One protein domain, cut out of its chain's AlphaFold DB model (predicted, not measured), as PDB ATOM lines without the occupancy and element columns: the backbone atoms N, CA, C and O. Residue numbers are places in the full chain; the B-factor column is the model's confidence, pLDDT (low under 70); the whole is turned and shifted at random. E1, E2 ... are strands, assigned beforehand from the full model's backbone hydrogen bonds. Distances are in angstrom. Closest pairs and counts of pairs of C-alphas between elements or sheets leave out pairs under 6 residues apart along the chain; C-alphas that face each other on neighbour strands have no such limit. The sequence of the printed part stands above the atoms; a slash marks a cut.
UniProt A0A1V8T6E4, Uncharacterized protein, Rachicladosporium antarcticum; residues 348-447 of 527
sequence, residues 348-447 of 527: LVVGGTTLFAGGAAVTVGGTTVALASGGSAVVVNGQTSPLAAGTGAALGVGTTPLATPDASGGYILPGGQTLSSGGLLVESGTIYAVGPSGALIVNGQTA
ATOM      1  N   LEU A 348      34.243 -29.090  37.351       76.44
ATOM      2  CA  LEU A 348      35.292 -30.082  37.111       76.44
ATOM      3  C   LEU A 348      36.127 -29.654  35.901       76.44
ATOM      4  O   LEU A 348      35.631 -29.653  34.775       76.44
ATOM      5  N   VAL A 349      37.399 -29.304  36.105       77.25
ATOM      6  CA  VAL A 349      38.295 -28.937  34.999       77.25
ATOM      7  C   VAL A 349      38.805 -30.205  34.316       77.25
ATOM      8  O   VAL A 349      39.676 -30.902  34.836       77.25
ATOM      9  N   VAL A 350      38.269 -30.482  33.128       77.31
ATOM     10  CA  VAL A 350      38.616 -31.616  32.266       77.31
ATOM     11  C   VAL A 350      39.539 -31.123  31.154       77.31
ATOM     12  O   VAL A 350      39.103 -30.502  30.187       77.31
ATOM     13  N   GLY A 351      40.842 -31.360  31.318       75.44
ATOM     14  CA  GLY A 351      41.871 -30.973  30.349       75.44
ATOM     15  C   GLY A 351      41.879 -29.494  29.986       75.44
ATOM     16  O   GLY A 351      41.817 -29.135  28.813       75.44
ATOM     17  N   GLY A 352      41.908 -28.635  31.006       75.06
ATOM     18  CA  GLY A 352      41.840 -27.179  30.849       75.06
ATOM     19  C   GLY A 352      40.452 -26.631  30.496       75.06
ATOM     20  O   GLY A 352      40.288 -25.415  30.471       75.06
ATOM     21  N   THR A 353      39.445 -27.485  30.270       74.75
ATOM     22  CA  THR A 353      38.060 -27.057  30.010       74.75
ATOM     23  C   THR A 353      37.188 -27.287  31.240       74.75
ATOM     24  O   THR A 353      37.036 -28.416  31.698       74.75
ATOM     25  N   THR A 354      36.595 -26.227  31.784       80.88
ATOM     26  CA  THR A 354      35.704 -26.321  32.950       80.88
ATOM     27  C   THR A 354      34.340 -26.889  32.559       80.88
ATOM     28  O   THR A 354      33.592 -26.256  31.816       80.88
ATOM     29  N   LEU A 355      33.993 -28.060  33.094       82.25
ATOM     30  CA  LEU A 355      32.637 -28.602  33.063       82.25
ATOM     31  C   LEU A 355      31.842 -28.070  34.254       82.25
ATOM     32  O   LEU A 355      32.232 -28.278  35.401       82.25
ATOM     33  N   PHE A 356      30.703 -27.444  33.977       84.62
ATOM     34  CA  PHE A 356      29.710 -27.064  34.981       84.62
ATOM     35  C   PHE A 356      28.658 -28.171  35.119       84.62
ATOM     36  O   PHE A 356      28.348 -28.852  34.138       84.62
ATOM     37  N   ALA A 357      28.091 -28.353  36.314       83.56
ATOM     38  CA  ALA A 357      27.045 -29.349  36.548       83.56
ATOM     39  C   ALA A 357      25.816 -29.089  35.654       83.56
ATOM     40  O   ALA A 357      25.231 -28.009  35.685       83.56
ATOM     41  N   GLY A 358      25.438 -30.069  34.828       82.25
ATOM     42  CA  GLY A 358      24.356 -29.933  33.843       82.25
ATOM     43  C   GLY A 358      24.727 -29.130  32.589       82.25
ATOM     44  O   GLY A 358      23.864 -28.889  31.748       82.25
ATOM     45  N   GLY A 359      25.992 -28.720  32.449       87.62
ATOM     46  CA  GLY A 359      26.516 -28.071  31.251       87.62
ATOM     47  C   GLY A 359      26.644 -29.019  30.053       87.62
ATOM     48  O   GLY A 359      26.518 -30.240  30.167       87.62
ATOM     49  N   ALA A 360      26.923 -28.444  28.881       88.69
ATOM     50  CA  ALA A 360      27.158 -29.213  27.663       88.69
ATOM     51  C   ALA A 360      28.397 -30.122  27.785       88.69
ATOM     52  O   ALA A 360      29.396 -29.759  28.408       88.69
ATOM     53  N   ALA A 361      28.338 -31.296  27.152       87.62
ATOM     54  CA  ALA A 361      29.456 -32.233  27.115       87.62
ATOM     55  C   ALA A 361      30.618 -31.695  26.259       87.62
ATOM     56  O   ALA A 361      30.401 -31.148  25.177       87.62
ATOM     57  N   VAL A 362      31.852 -31.907  26.716       86.75
ATOM     58  CA  VAL A 362      33.091 -31.515  26.026       86.75
ATOM     59  C   VAL A 362      33.828 -32.764  25.556       86.75
ATOM     60  O   VAL A 362      33.993 -33.717  26.315       86.75
ATOM     61  N   THR A 363      34.313 -32.763  24.315       90.25
ATOM     62  CA  THR A 363      35.141 -33.857  23.788       90.25
ATOM     63  C   THR A 363      36.616 -33.611  24.102       90.25
ATOM     64  O   THR A 363      37.233 -32.716  23.528       90.25
ATOM     65  N   VAL A 364      37.206 -34.438  24.966       81.00
ATOM     66  CA  VAL A 364      38.629 -34.389  25.338       81.00
ATOM     67  C   VAL A 364      39.302 -35.688  24.901       81.00
ATOM     68  O   VAL A 364      38.887 -36.780  25.280       81.00
ATOM     69  N   GLY A 365      40.319 -35.588  24.039       80.69
ATOM     70  CA  GLY A 365      41.042 -36.757  23.512       80.69
ATOM     71  C   GLY A 365      40.202 -37.722  22.658       80.69
ATOM     72  O   GLY A 365      40.608 -38.862  22.466       80.69
ATOM     73  N   GLY A 366      39.036 -37.289  22.164       85.31
ATOM     74  CA  GLY A 366      38.064 -38.136  21.455       85.31
ATOM     75  C   GLY A 366      36.973 -38.747  22.346       85.31
ATOM     76  O   GLY A 366      36.022 -39.315  21.821       85.31
ATOM     77  N   THR A 367      37.066 -38.577  23.668       83.06
ATOM     78  CA  THR A 367      36.064 -39.009  24.653       83.06
ATOM     79  C   THR A 367      35.167 -37.837  25.037       83.06
ATOM     80  O   THR A 367      35.667 -36.775  25.410       83.06
ATOM     81  N   THR A 368      33.846 -38.004  24.982       88.50
ATOM     82  CA  THR A 368      32.886 -36.991  25.445       88.50
ATOM     83  C   THR A 368      32.740 -37.065  26.962       88.50
ATOM     84  O   THR A 368      32.449 -38.133  27.499       88.50
ATOM     85  N   VAL A 369      32.898 -35.940  27.659       84.19
ATOM     86  CA  VAL A 369      32.779 -35.841  29.120       84.19
ATOM     87  C   VAL A 369      31.815 -34.713  29.489       84.19
ATOM     88  O   VAL A 369      31.949 -33.595  28.997       84.19
ATOM     89  N   ALA A 370      30.852 -34.989  30.364       89.44
ATOM     90  CA  ALA A 370      29.975 -33.993  30.982       89.44
ATOM     91  C   ALA A 370      29.943 -34.174  32.505       89.44
ATOM     92  O   ALA A 370      30.277 -35.243  33.016       89.44
ATOM     93  N   LEU A 371      29.504 -33.149  33.234       86.19
ATOM     94  CA  LEU A 371      29.207 -33.246  34.661       86.19
ATOM     95  C   LEU A 371      27.682 -33.271  34.834       86.19
ATOM     96  O   LEU A 371      26.981 -32.431  34.269       86.19
ATOM     97  N   ALA A 372      27.150 -34.245  35.574       85.06
ATOM     98  CA  ALA A 372      25.709 -34.389  35.791       85.06
ATOM     99  C   ALA A 372      25.121 -33.161  36.511       85.06
ATOM    100  O   ALA A 372      25.838 -32.441  37.203       85.06
ATOM    101  N   SER A 373      23.812 -32.930  36.386       81.00
ATOM    102  CA  SER A 373      23.130 -31.719  36.884       81.00
ATOM    103  C   SER A 373      23.291 -31.440  38.383       81.00
ATOM    104  O   SER A 373      23.301 -30.280  38.776       81.00
ATOM    105  N   GLY A 374      23.465 -32.471  39.217       73.56
ATOM    106  CA  GLY A 374      23.748 -32.323  40.652       73.56
ATOM    107  C   GLY A 374      25.235 -32.200  41.019       73.56
ATOM    108  O   GLY A 374      25.568 -32.173  42.198       73.56
ATOM    109  N   GLY A 375      26.154 -32.219  40.048       77.50
ATOM    110  CA  GLY A 375      27.608 -32.230  40.278       77.50
ATOM    111  C   GLY A 375      28.171 -33.550  40.829       77.50
ATOM    112  O   GLY A 375      29.373 -33.773  40.761       77.50
ATOM    113  N   SER A 376      27.319 -34.453  41.323       78.00
ATOM    114  CA  SER A 376      27.679 -35.696  42.029       78.00
ATOM    115  C   SER A 376      28.079 -36.872  41.121       78.00
ATOM    116  O   SER A 376      28.267 -37.986  41.604       78.00
ATOM    117  N   ALA A 377      28.162 -36.672  39.803       80.00
ATOM    118  CA  ALA A 377      28.517 -37.720  38.846       80.00
ATOM    119  C   ALA A 377      29.121 -37.138  37.562       80.00
ATOM    120  O   ALA A 377      28.692 -36.083  37.092       80.00
ATOM    121  N   VAL A 378      30.069 -37.856  36.962       84.75
ATOM    122  CA  VAL A 378      30.629 -37.559  35.633       84.75
ATOM    123  C   VAL A 378      29.957 -38.464  34.607       84.75
ATOM    124  O   VAL A 378      29.724 -39.634  34.882       84.75
ATOM    125  N   VAL A 379      29.652 -37.948  33.421       86.69
ATOM    126  CA  VAL A 379      29.120 -38.730  32.299       86.69
ATOM    127  C   VAL A 379      30.209 -38.859  31.239       86.69
ATOM    128  O   VAL A 379      30.598 -37.858  30.641       86.69
ATOM    129  N   VAL A 380      30.705 -40.074  30.997       89.38
ATOM    130  CA  VAL A 380      31.780 -40.374  30.035       89.38
ATOM    131  C   VAL A 380      31.212 -41.203  28.885       89.38
ATOM    132  O   VAL A 380      30.692 -42.293  29.102       89.38
ATOM    133  N   ASN A 381      31.281 -40.692  27.653       89.69
ATOM    134  CA  ASN A 381      30.696 -41.307  26.449       89.69
ATOM    135  C   ASN A 381      29.217 -41.732  26.628       89.69
ATOM    136  O   ASN A 381      28.774 -42.734  26.071       89.69
ATOM    137  N   GLY A 382      28.454 -40.973  27.425       87.00
ATOM    138  CA  GLY A 382      27.051 -41.253  27.759       87.00
ATOM    139  C   GLY A 382      26.823 -42.146  28.988       87.00
ATOM    140  O   GLY A 382      25.685 -42.246  29.436       87.00
ATOM    141  N   GLN A 383      27.867 -42.746  29.567       82.19
ATOM    142  CA  GLN A 383      27.771 -43.565  30.781       82.19
ATOM    143  C   GLN A 383      27.991 -42.721  32.039       82.19
ATOM    144  O   GLN A 383      28.999 -42.027  32.148       82.19
ATOM    145  N   THR A 384      27.061 -42.788  32.994       86.06
ATOM    146  CA  THR A 384      27.093 -41.988  34.230       86.06
ATOM    147  C   THR A 384      27.830 -42.707  35.363       86.06
ATOM    148  O   THR A 384      27.476 -43.822  35.741       86.06
ATOM    149  N   SER A 385      28.808 -42.022  35.950       79.31
ATOM    150  CA  SER A 385      29.731 -42.508  36.976       79.31
ATOM    151  C   SER A 385      29.601 -41.665  38.253       79.31
ATOM    152  O   SER A 385      29.945 -40.481  38.216       79.31
ATOM    153  N   PRO A 386      29.117 -42.211  39.385       74.56
ATOM    154  CA  PRO A 386      28.972 -41.443  40.620       74.56
ATOM    155  C   PRO A 386      30.336 -41.049  41.208       74.56
ATOM    156  O   PRO A 386      31.216 -41.888  41.397       74.56
ATOM    157  N   LEU A 387      30.490 -39.769  41.550       71.25
ATOM    158  CA  LEU A 387      31.620 -39.249  42.317       71.25
ATOM    159  C   LEU A 387      31.372 -39.549  43.801       71.25
ATOM    160  O   LEU A 387      30.759 -38.761  44.515       71.25
ATOM    161  N   ALA A 388      31.798 -40.731  44.247       55.25
ATOM    162  CA  ALA A 388      31.567 -41.195  45.612       55.25
ATOM    163  C   ALA A 388      32.302 -40.349  46.674       55.25
ATOM    164  O   ALA A 388      33.390 -39.824  46.428       55.25
ATOM    165  N   ALA A 389      31.746 -40.294  47.887       44.44
ATOM    166  CA  ALA A 389      32.432 -39.836  49.095       44.44
ATOM    167  C   ALA A 389      33.139 -41.035  49.760       44.44
ATOM    168  O   ALA A 389      32.548 -41.757  50.558       44.44
ATOM    169  N   GLY A 390      34.371 -41.320  49.335       44.94
ATOM    170  CA  GLY A 390      35.190 -42.405  49.863       44.94
ATOM    171  C   GLY A 390      35.958 -42.066  51.143       44.94
ATOM    172  O   GLY A 390      35.955 -40.944  51.645       44.94
ATOM    173  N   THR A 391      36.662 -43.087  51.622       34.66
ATOM    174  CA  THR A 391      37.745 -43.038  52.605       34.66
ATOM    175  C   THR A 391      38.859 -43.965  52.097       34.66
ATOM    176  O   THR A 391      38.584 -44.950  51.409       34.66
ATOM    177  N   GLY A 392      40.126 -43.612  52.331       37.81
ATOM    178  CA  GLY A 392      41.256 -44.195  51.594       37.81
ATOM    179  C   GLY A 392      41.578 -45.656  51.939       37.81
ATOM    180  O   GLY A 392      41.825 -45.984  53.098       37.81
ATOM    181  N   ALA A 393      41.664 -46.513  50.916       42.53
ATOM    182  CA  ALA A 393      42.165 -47.887  50.999       42.53
ATOM    183  C   ALA A 393      42.849 -48.291  49.677       42.53
ATOM    184  O   ALA A 393      42.593 -47.698  48.632       42.53
ATOM    185  N   ALA A 394      43.726 -49.300  49.701       43.66
ATOM    186  CA  ALA A 394      44.405 -49.761  48.487       43.66
ATOM    187  C   ALA A 394      43.447 -50.509  47.544       43.66
ATOM    188  O   ALA A 394      42.718 -51.400  47.981       43.66
ATOM    189  N   LEU A 395      43.474 -50.169  46.251       42.81
ATOM    190  CA  LEU A 395      42.503 -50.647  45.264       42.81
ATOM    191  C   LEU A 395      43.182 -51.437  44.135       42.81
ATOM    192  O   LEU A 395      44.133 -50.988  43.489       42.81
ATOM    193  N   GLY A 396      42.679 -52.649  43.900       39.97
ATOM    194  CA  GLY A 396      43.217 -53.598  42.930       39.97
ATOM    195  C   GLY A 396      42.106 -54.351  42.211       39.97
ATOM    196  O   GLY A 396      41.067 -54.650  42.793       39.97
ATOM    197  N   VAL A 397      42.339 -54.660  40.937       35.22
ATOM    198  CA  VAL A 397      41.417 -55.451  40.114       35.22
ATOM    199  C   VAL A 397      42.038 -56.832  39.943       35.22
ATOM    200  O   VAL A 397      43.025 -57.001  39.228       35.22
ATOM    201  N   GLY A 398      41.487 -57.820  40.651       55.16
ATOM    202  CA  GLY A 398      42.105 -59.140  40.785       55.16
ATOM    203  C   GLY A 398      43.331 -59.113  41.705       55.16
ATOM    204  O   GLY A 398      43.335 -58.432  42.726       55.16
ATOM    205  N   THR A 399      44.370 -59.878  41.363       42.22
ATOM    206  CA  THR A 399      45.597 -60.017  42.173       42.22
ATOM    207  C   THR A 399      46.657 -58.946  41.902       42.22
ATOM    208  O   THR A 399      47.643 -58.867  42.631       42.22
ATOM    209  N   THR A 400      46.481 -58.118  40.870       47.31
ATOM    210  CA  THR A 400      47.376 -56.998  40.556       47.31
ATOM    211  C   THR A 400      46.893 -55.714  41.240       47.31
ATOM    212  O   THR A 400      45.773 -55.278  40.947       47.31
ATOM    213  N   PRO A 401      47.701 -55.074  42.113       55.56
ATOM    214  CA  PRO A 401      47.361 -53.763  42.658       55.56
ATOM    215  C   PRO A 401      47.307 -52.757  41.507       55.56
ATOM    216  O   PRO A 401      48.263 -52.636  40.740       55.56
ATOM    217  N   LEU A 402      46.169 -52.079  41.354       68.19
ATOM    218  CA  LEU A 402      45.943 -51.179  40.225       68.19
ATOM    219  C   LEU A 402      46.358 -49.745  40.564       68.19
ATOM    220  O   LEU A 402      46.745 -48.996  39.672       68.19
ATOM    221  N   ALA A 403      46.335 -49.389  41.850       72.81
ATOM    222  CA  ALA A 403      47.034 -48.235  42.385       72.81
ATOM    223  C   ALA A 403      47.396 -48.441  43.867       72.81
ATOM    224  O   ALA A 403      46.627 -49.033  44.630       72.81
ATOM    225  N   THR A 404      48.546 -47.917  44.284       78.56
ATOM    226  CA  THR A 404      48.999 -47.934  45.684       78.56
ATOM    227  C   THR A 404      48.653 -46.594  46.333       78.56
ATOM    228  O   THR A 404      49.039 -45.569  45.775       78.56
ATOM    229  N   PRO A 405      47.957 -46.539  47.481       72.75
ATOM    230  CA  PRO A 405      47.648 -45.270  48.129       72.75
ATOM    231  C   PRO A 405      48.937 -44.597  48.620       72.75
ATOM    232  O   PRO A 405      49.811 -45.246  49.195       72.75
ATOM    233  N   ASP A 406      49.047 -43.297  48.378       81.25
ATOM    234  CA  ASP A 406      50.125 -42.451  48.882       81.25
ATOM    235  C   ASP A 406      49.779 -41.894  50.272       81.25
ATOM    236  O   ASP A 406      48.611 -41.658  50.593       81.25
ATOM    237  N   ALA A 407      50.802 -41.606  51.078       70.56
ATOM    238  CA  ALA A 407      50.644 -41.011  52.405       70.56
ATOM    239  C   ALA A 407      49.945 -39.634  52.373       70.56
ATOM    240  O   ALA A 407      49.344 -39.235  53.368       70.56
ATOM    241  N   SER A 408      49.963 -38.936  51.231       72.31
ATOM    242  CA  SER A 408      49.254 -37.665  51.015       72.31
ATOM    243  C   SER A 408      47.749 -37.822  50.725       72.31
ATOM    244  O   SER A 408      47.095 -36.842  50.375       72.31
ATOM    245  N   GLY A 409      47.189 -39.038  50.790       69.94
ATOM    246  CA  GLY A 409      45.795 -39.317  50.404       69.94
ATOM    247  C   GLY A 409      45.562 -39.383  48.887       69.94
ATOM    248  O   GLY A 409      44.420 -39.305  48.432       69.94
ATOM    249  N   GLY A 410      46.636 -39.499  48.102       82.38
ATOM    250  CA  GLY A 410      46.595 -39.763  46.662       82.38
ATOM    251  C   GLY A 410      46.765 -41.249  46.329       82.38
ATOM    252  O   GLY A 410      46.772 -42.103  47.211       82.38
ATOM    253  N   TYR A 411      46.949 -41.557  45.045       86.25
ATOM    254  CA  TYR A 411      47.182 -42.910  44.532       86.25
ATOM    255  C   TYR A 411      48.326 -42.929  43.515       86.25
ATOM    256  O   TYR A 411      48.264 -42.251  42.494       86.25
ATOM    257  N   ILE A 412      49.356 -43.732  43.764       85.44
ATOM    258  CA  ILE A 412      50.448 -44.013  42.830       85.44
ATOM    259  C   ILE A 412      49.974 -45.073  41.831       85.44
ATOM    260  O   ILE A 412      49.664 -46.207  42.205       85.44
ATOM    261  N   LEU A 413      49.910 -44.689  40.560       89.75
ATOM    262  CA  LEU A 413      49.471 -45.519  39.436       89.75
ATOM    263  C   LEU A 413      50.616 -46.405  38.898       89.75
ATOM    264  O   LEU A 413      51.780 -46.164  39.232       89.75
ATOM    265  N   PRO A 414      50.342 -47.420  38.052       81.44
ATOM    266  CA  PRO A 414      51.350 -48.397  37.627       81.44
ATOM    267  C   PRO A 414      52.528 -47.803  36.838       81.44
ATOM    268  O   PRO A 414      53.624 -48.361  36.882       81.44
ATOM    269  N   GLY A 415      52.349 -46.661  36.160       84.75
ATOM    270  CA  GLY A 415      53.442 -45.885  35.560       84.75
ATOM    271  C   GLY A 415      54.292 -45.064  36.544       84.75
ATOM    272  O   GLY A 415      55.178 -44.331  36.109       84.75
ATOM    273  N   GLY A 416      54.037 -45.149  37.855       87.50
ATOM    274  CA  GLY A 416      54.719 -44.369  38.897       87.50
ATOM    275  C   GLY A 416      54.206 -42.931  39.055       87.50
ATOM    276  O   GLY A 416      54.852 -42.123  39.717       87.50
ATOM    277  N   GLN A 417      53.068 -42.597  38.439       89.50
ATOM    278  CA  GLN A 417      52.458 -41.266  38.498       89.50
ATOM    279  C   GLN A 417      51.509 -41.165  39.704       89.50
ATOM    280  O   GLN A 417      50.615 -41.998  39.847       89.50
ATOM    281  N   THR A 418      51.681 -40.155  40.562       85.62
ATOM    282  CA  THR A 418      50.809 -39.934  41.730       85.62
ATOM    283  C   THR A 418      49.590 -39.095  41.363       85.62
ATOM    284  O   THR A 418      49.722 -37.995  40.827       85.62
ATOM    285  N   LEU A 419      48.403 -39.593  41.703       89.31
ATOM    286  CA  LEU A 419      47.119 -38.940  41.489       89.31
ATOM    287  C   LEU A 419      46.536 -38.456  42.824       89.31
ATOM    288  O   LEU A 419      46.090 -39.259  43.641       89.31
ATOM    289  N   SER A 420      46.568 -37.146  43.063       88.19
ATOM    290  CA  SER A 420      45.980 -36.518  44.257       88.19
ATOM    291  C   SER A 420      44.446 -36.574  44.249       88.19
ATOM    292  O   SER A 420      43.833 -36.753  43.195       88.19
ATOM    293  N   SER A 421      43.816 -36.356  45.410       83.12
ATOM    294  CA  SER A 421      42.356 -36.183  45.513       83.12
ATOM    295  C   SER A 421      41.844 -35.090  44.561       83.12
ATOM    296  O   SER A 421      42.462 -34.032  44.434       83.12
ATOM    297  N   GLY A 422      40.742 -35.359  43.856       81.44
ATOM    298  CA  GLY A 422      40.206 -34.499  42.792       81.44
ATOM    299  C   GLY A 422      40.990 -34.523  41.469       81.44
ATOM    300  O   GLY A 422      40.601 -33.829  40.527       81.44
ATOM    301  N   GLY A 423      42.082 -35.290  41.380       82.31
ATOM    302  CA  GLY A 423      42.901 -35.449  40.179       82.31
ATOM    303  C   GLY A 423      42.372 -36.519  39.219       82.31
ATOM    304  O   GLY A 423      41.716 -37.481  39.620       82.31
ATOM    305  N   LEU A 424      42.699 -36.374  37.936       86.19
ATOM    306  CA  LEU A 424      42.416 -37.346  36.877       86.19
ATOM    307  C   LEU A 424      43.638 -37.447  35.949       86.19
ATOM    308  O   LEU A 424      44.358 -36.470  35.757       86.19
ATOM    309  N   LEU A 425      43.902 -38.638  35.420       87.94
ATOM    310  CA  LEU A 425      44.971 -38.942  34.472       87.94
ATOM    311  C   LEU A 425      44.465 -39.958  33.442       87.94
ATOM    312  O   LEU A 425      43.700 -40.861  33.773       87.94
ATOM    313  N   VAL A 426      44.932 -39.852  32.198       84.62
ATOM    314  CA  VAL A 426      44.725 -40.893  31.183       84.62
ATOM    315  C   VAL A 426      46.063 -41.573  30.898       84.62
ATOM    316  O   VAL A 426      46.938 -40.981  30.270       84.62
ATOM    317  N   GLU A 427      46.229 -42.813  31.357       84.69
ATOM    318  CA  GLU A 427      47.442 -43.613  31.165       84.69
ATOM    319  C   GLU A 427      47.130 -44.821  30.271       84.69
ATOM    320  O   GLU A 427      46.268 -45.644  30.574       84.69
ATOM    321  N   SER A 428      47.815 -44.914  29.125       84.94
ATOM    322  CA  SER A 428      47.635 -45.975  28.113       84.94
ATOM    323  C   SER A 428      46.190 -46.184  27.616       84.94
ATOM    324  O   SER A 428      45.830 -47.276  27.188       84.94
ATOM    325  N   GLY A 429      45.359 -45.136  27.656       82.00
ATOM    326  CA  GLY A 429      43.939 -45.188  27.279       82.00
ATOM    327  C   GLY A 429      42.983 -45.536  28.426       82.00
ATOM    328  O   GLY A 429      41.775 -45.399  28.256       82.00
ATOM    329  N   THR A 430      43.501 -45.906  29.602       84.25
ATOM    330  CA  THR A 430      42.709 -46.033  30.829       84.25
ATOM    331  C   THR A 430      42.614 -44.679  31.526       84.25
ATOM    332  O   THR A 430      43.629 -44.043  31.809       84.25
ATOM    333  N   ILE A 431      41.391 -44.245  31.817       84.19
ATOM    334  CA  ILE A 431      41.104 -43.058  32.626       84.19
ATOM    335  C   ILE A 431      41.151 -43.468  34.097       84.19
ATOM    336  O   ILE A 431      40.343 -44.289  34.523       84.19
ATOM    337  N   TYR A 432      42.046 -42.868  34.872       87.75
ATOM    338  CA  TYR A 432      42.075 -42.939  36.331       87.75
ATOM    339  C   TYR A 432      41.632 -41.586  36.887       87.75
ATOM    340  O   TYR A 432      42.155 -40.559  36.470       87.75
ATOM    341  N   ALA A 433      40.697 -41.563  37.830       85.69
ATOM    342  CA  ALA A 433      40.309 -40.365  38.570       85.69
ATOM    343  C   ALA A 433      40.231 -40.691  40.059       85.69
ATOM    344  O   ALA A 433      39.774 -41.769  40.421       85.69
ATOM    345  N   VAL A 434      40.624 -39.769  40.928       86.06
ATOM    346  CA  VAL A 434      40.359 -39.866  42.365       86.06
ATOM    347  C   VAL A 434      39.304 -38.815  42.681       86.06
ATOM    348  O   VAL A 434      39.522 -37.626  42.448       86.06
ATOM    349  N   GLY A 435      38.142 -39.243  43.177       78.25
ATOM    350  CA  GLY A 435      37.095 -38.319  43.620       78.25
ATOM    351  C   GLY A 435      37.597 -37.383  44.734       78.25
ATOM    352  O   GLY A 435      38.661 -37.643  45.297       78.25
ATOM    353  N   PRO A 436      36.839 -36.339  45.124       71.12
ATOM    354  CA  PRO A 436      37.248 -35.347  46.144       71.12
ATOM    355  C   PRO A 436      37.548 -35.914  47.551       71.12
ATOM    356  O   PRO A 436      37.887 -35.185  48.476       71.12
ATOM    357  N   SER A 437      37.398 -37.225  47.693       69.88
ATOM    358  CA  SER A 437      37.249 -38.041  48.888       69.88
ATOM    359  C   SER A 437      38.195 -39.256  48.907       69.88
ATOM    360  O   SER A 437      38.086 -40.126  49.766       69.88
ATOM    361  N   GLY A 438      39.089 -39.391  47.920       76.62
ATOM    362  CA  GLY A 438      39.973 -40.560  47.825       76.62
ATOM    363  C   GLY A 438      39.335 -41.820  47.218       76.62
ATOM    364  O   GLY A 438      39.962 -42.876  47.241       76.62
ATOM    365  N   ALA A 439      38.125 -41.759  46.651       79.75
ATOM    366  CA  ALA A 439      37.566 -42.877  45.881       79.75
ATOM    367  C   ALA A 439      38.215 -42.961  44.483       79.75
ATOM    368  O   ALA A 439      38.007 -42.065  43.662       79.75
ATOM    369  N   LEU A 440      38.980 -44.022  44.193       82.25
ATOM    370  CA  LEU A 440      39.546 -44.252  42.857       82.25
ATOM    371  C   LEU A 440      38.459 -44.734  41.881       82.25
ATOM    372  O   LEU A 440      37.702 -45.661  42.166       82.25
ATOM    373  N   ILE A 441      38.418 -44.127  40.701       83.81
ATOM    374  CA  ILE A 441      37.506 -44.401  39.593       83.81
ATOM    375  C   ILE A 441      38.362 -44.744  38.373       83.81
ATOM    376  O   ILE A 441      39.286 -44.011  38.028       83.81
ATOM    377  N   VAL A 442      38.051 -45.851  37.705       85.69
ATOM    378  CA  VAL A 442      38.801 -46.379  36.561       85.69
ATOM    379  C   VAL A 442      37.837 -46.594  35.399       85.69
ATOM    380  O   VAL A 442      36.858 -47.323  35.530       85.69
ATOM    381  N   ASN A 443      38.069 -45.928  34.266       85.38
ATOM    382  CA  ASN A 443      37.184 -45.932  33.089       85.38
ATOM    383  C   ASN A 443      35.701 -45.656  33.428       85.38
ATOM    384  O   ASN A 443      34.796 -46.256  32.850       85.38
ATOM    385  N   GLY A 444      35.453 -44.758  34.387       76.94
ATOM    386  CA  GLY A 444      34.103 -44.419  34.850       76.94
ATOM    387  C   GLY A 444      33.470 -45.430  35.820       76.94
ATOM    388  O   GLY A 444      32.279 -45.329  36.106       76.94
ATOM    389  N   GLN A 445      34.228 -46.389  36.347       78.81
ATOM    390  CA  GLN A 445      33.760 -47.334  37.364       78.81
ATOM    391  C   GLN A 445      34.539 -47.113  38.659       78.81
ATOM    392  O   GLN A 445      35.767 -47.147  38.648       78.81
ATOM    393  N   THR A 446      33.852 -46.879  39.779       77.56
ATOM    394  CA  THR A 446      34.505 -46.832  41.097       77.56
ATOM    395  C   THR A 446      35.182 -48.173  41.352       77.56
ATOM    396  O   THR A 446      34.522 -49.215  41.324       77.56
ATOM    397  N   ALA A 447      36.495 -48.162  41.571       73.56
ATOM    398  CA  ALA A 447      37.236 -49.379  41.846       73.56
ATOM    399  C   ALA A 447      36.758 -49.975  43.177       73.56
ATOM    400  O   ALA A 447      36.623 -49.281  44.184       73.56
TER     401      ALA A 447
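What this domain is: This is residues 348 to 447 of the 527 residues of an uncharacterized protein of Rachicladosporium antarcticum (UniProt A0A1V8T6E4). Small sheets and hairpins stand one after another along the longest axis: the four-strand sheet E3 to E6 with the hairpin E1 and E2 beside it at one end, the three-strand sheet E9 to E11 in the middle, and the hairpin E7 and E8 at the other end. The chain does not take them in this order: after E6, residues 387 to 394 arch across to E7 and E8 at the far end, and residues 406 to 423 lead back to the middle sheet. The printed part has 100 residues with no named helix and eleven named strands, E1 to E11; the sheets run E3 - E4 - E5 - E6, E9 - E10 - E11, E1 - E2 and E7 - E8, each antiparallel throughout. The class is all strand, though 44 of the 100 printed residues are in named strands. The whole is compact, with a radius of gyration of the C-alphas of 13.0 A and spans of 37 by 26 by 24 A.

Where its parts are: The largest sheet holds E3, residues 362 to 364; E4, residues 367 to 371, 13.4 A from first to last C-alpha; E5, residues 377 to 380, 9.8 A; and E6, residues 383 to 386, 10.1 A. C-alpha 367, where E4 begins, is at (36.064, -39.009, 24.653). Before this sheet come E1, residues 348 to 350, with C-alpha 348 at (35.292, -30.082, 37.111), and E2, residues 353 to 356. After it come E7, residues 395 to 397, and E8, residues 400 to 405, the longest strand by residues, 14.0 A. The last sheet holds E9, residues 424 to 427, 9.9 A; E10, residues 430 to 434, 13.3 A; and E11, residues 440 to 442, ending with C-alpha 442 at (38.801, -46.379, 36.561).

How they stand to each other: E3, E4, E5 and E6 form a meander, each strand the antiparallel neighbour of the one before, with edge strands E3 and E6 and a twist of 88 degrees from edge to edge. E4 pairs in a staggered way, with E3 over residues 367 to 369 and with E5 over residues 369 to 371. N 362 and O 369 are 2.8 A apart, N 370 and O 379 are 2.9 A apart, and between E5 and E6 N 380 and O 383 are 2.8 A apart, each within hydrogen-bond range. E1 and E2 form a hairpin, with N 350 and O 353 at 2.8 A. The closest C-alphas of E2 and E4 are those of Leu 355 and Leu 371, 6.0 A apart. E9, E10 and E11 form a second meander; N 425 and O 432 are 2.8 A apart, and N 441 and O 433 are 2.7 A apart. E6 and E11 are only just apart, the closest C-alphas being at 8.4 A. E7 and E8 form a hairpin at 166 degrees between directions, with N 402 and O 395 at 3.1 A. The closest C-alphas of E7 and E11 are those of Leu 395 and Leu 440, 7.4 A apart. Residues 411 to 412 pair antiparallel with residues 404 to 405 of E8 and with residues 418 to 419.

The domain as a whole: The two C-alphas farthest apart are those of Gly 359 and Thr 399, at 38.8 A. The printed part has no cut. The link from E8 to E9, of 18 residues, is long, and that from E6 to E7, of 8, is short but not tight; the other links are tight. The mean pLDDT of the printed part is 76.6; residues 388 to 402, 409 and 437 are under 70, and E7 has a mean of 39.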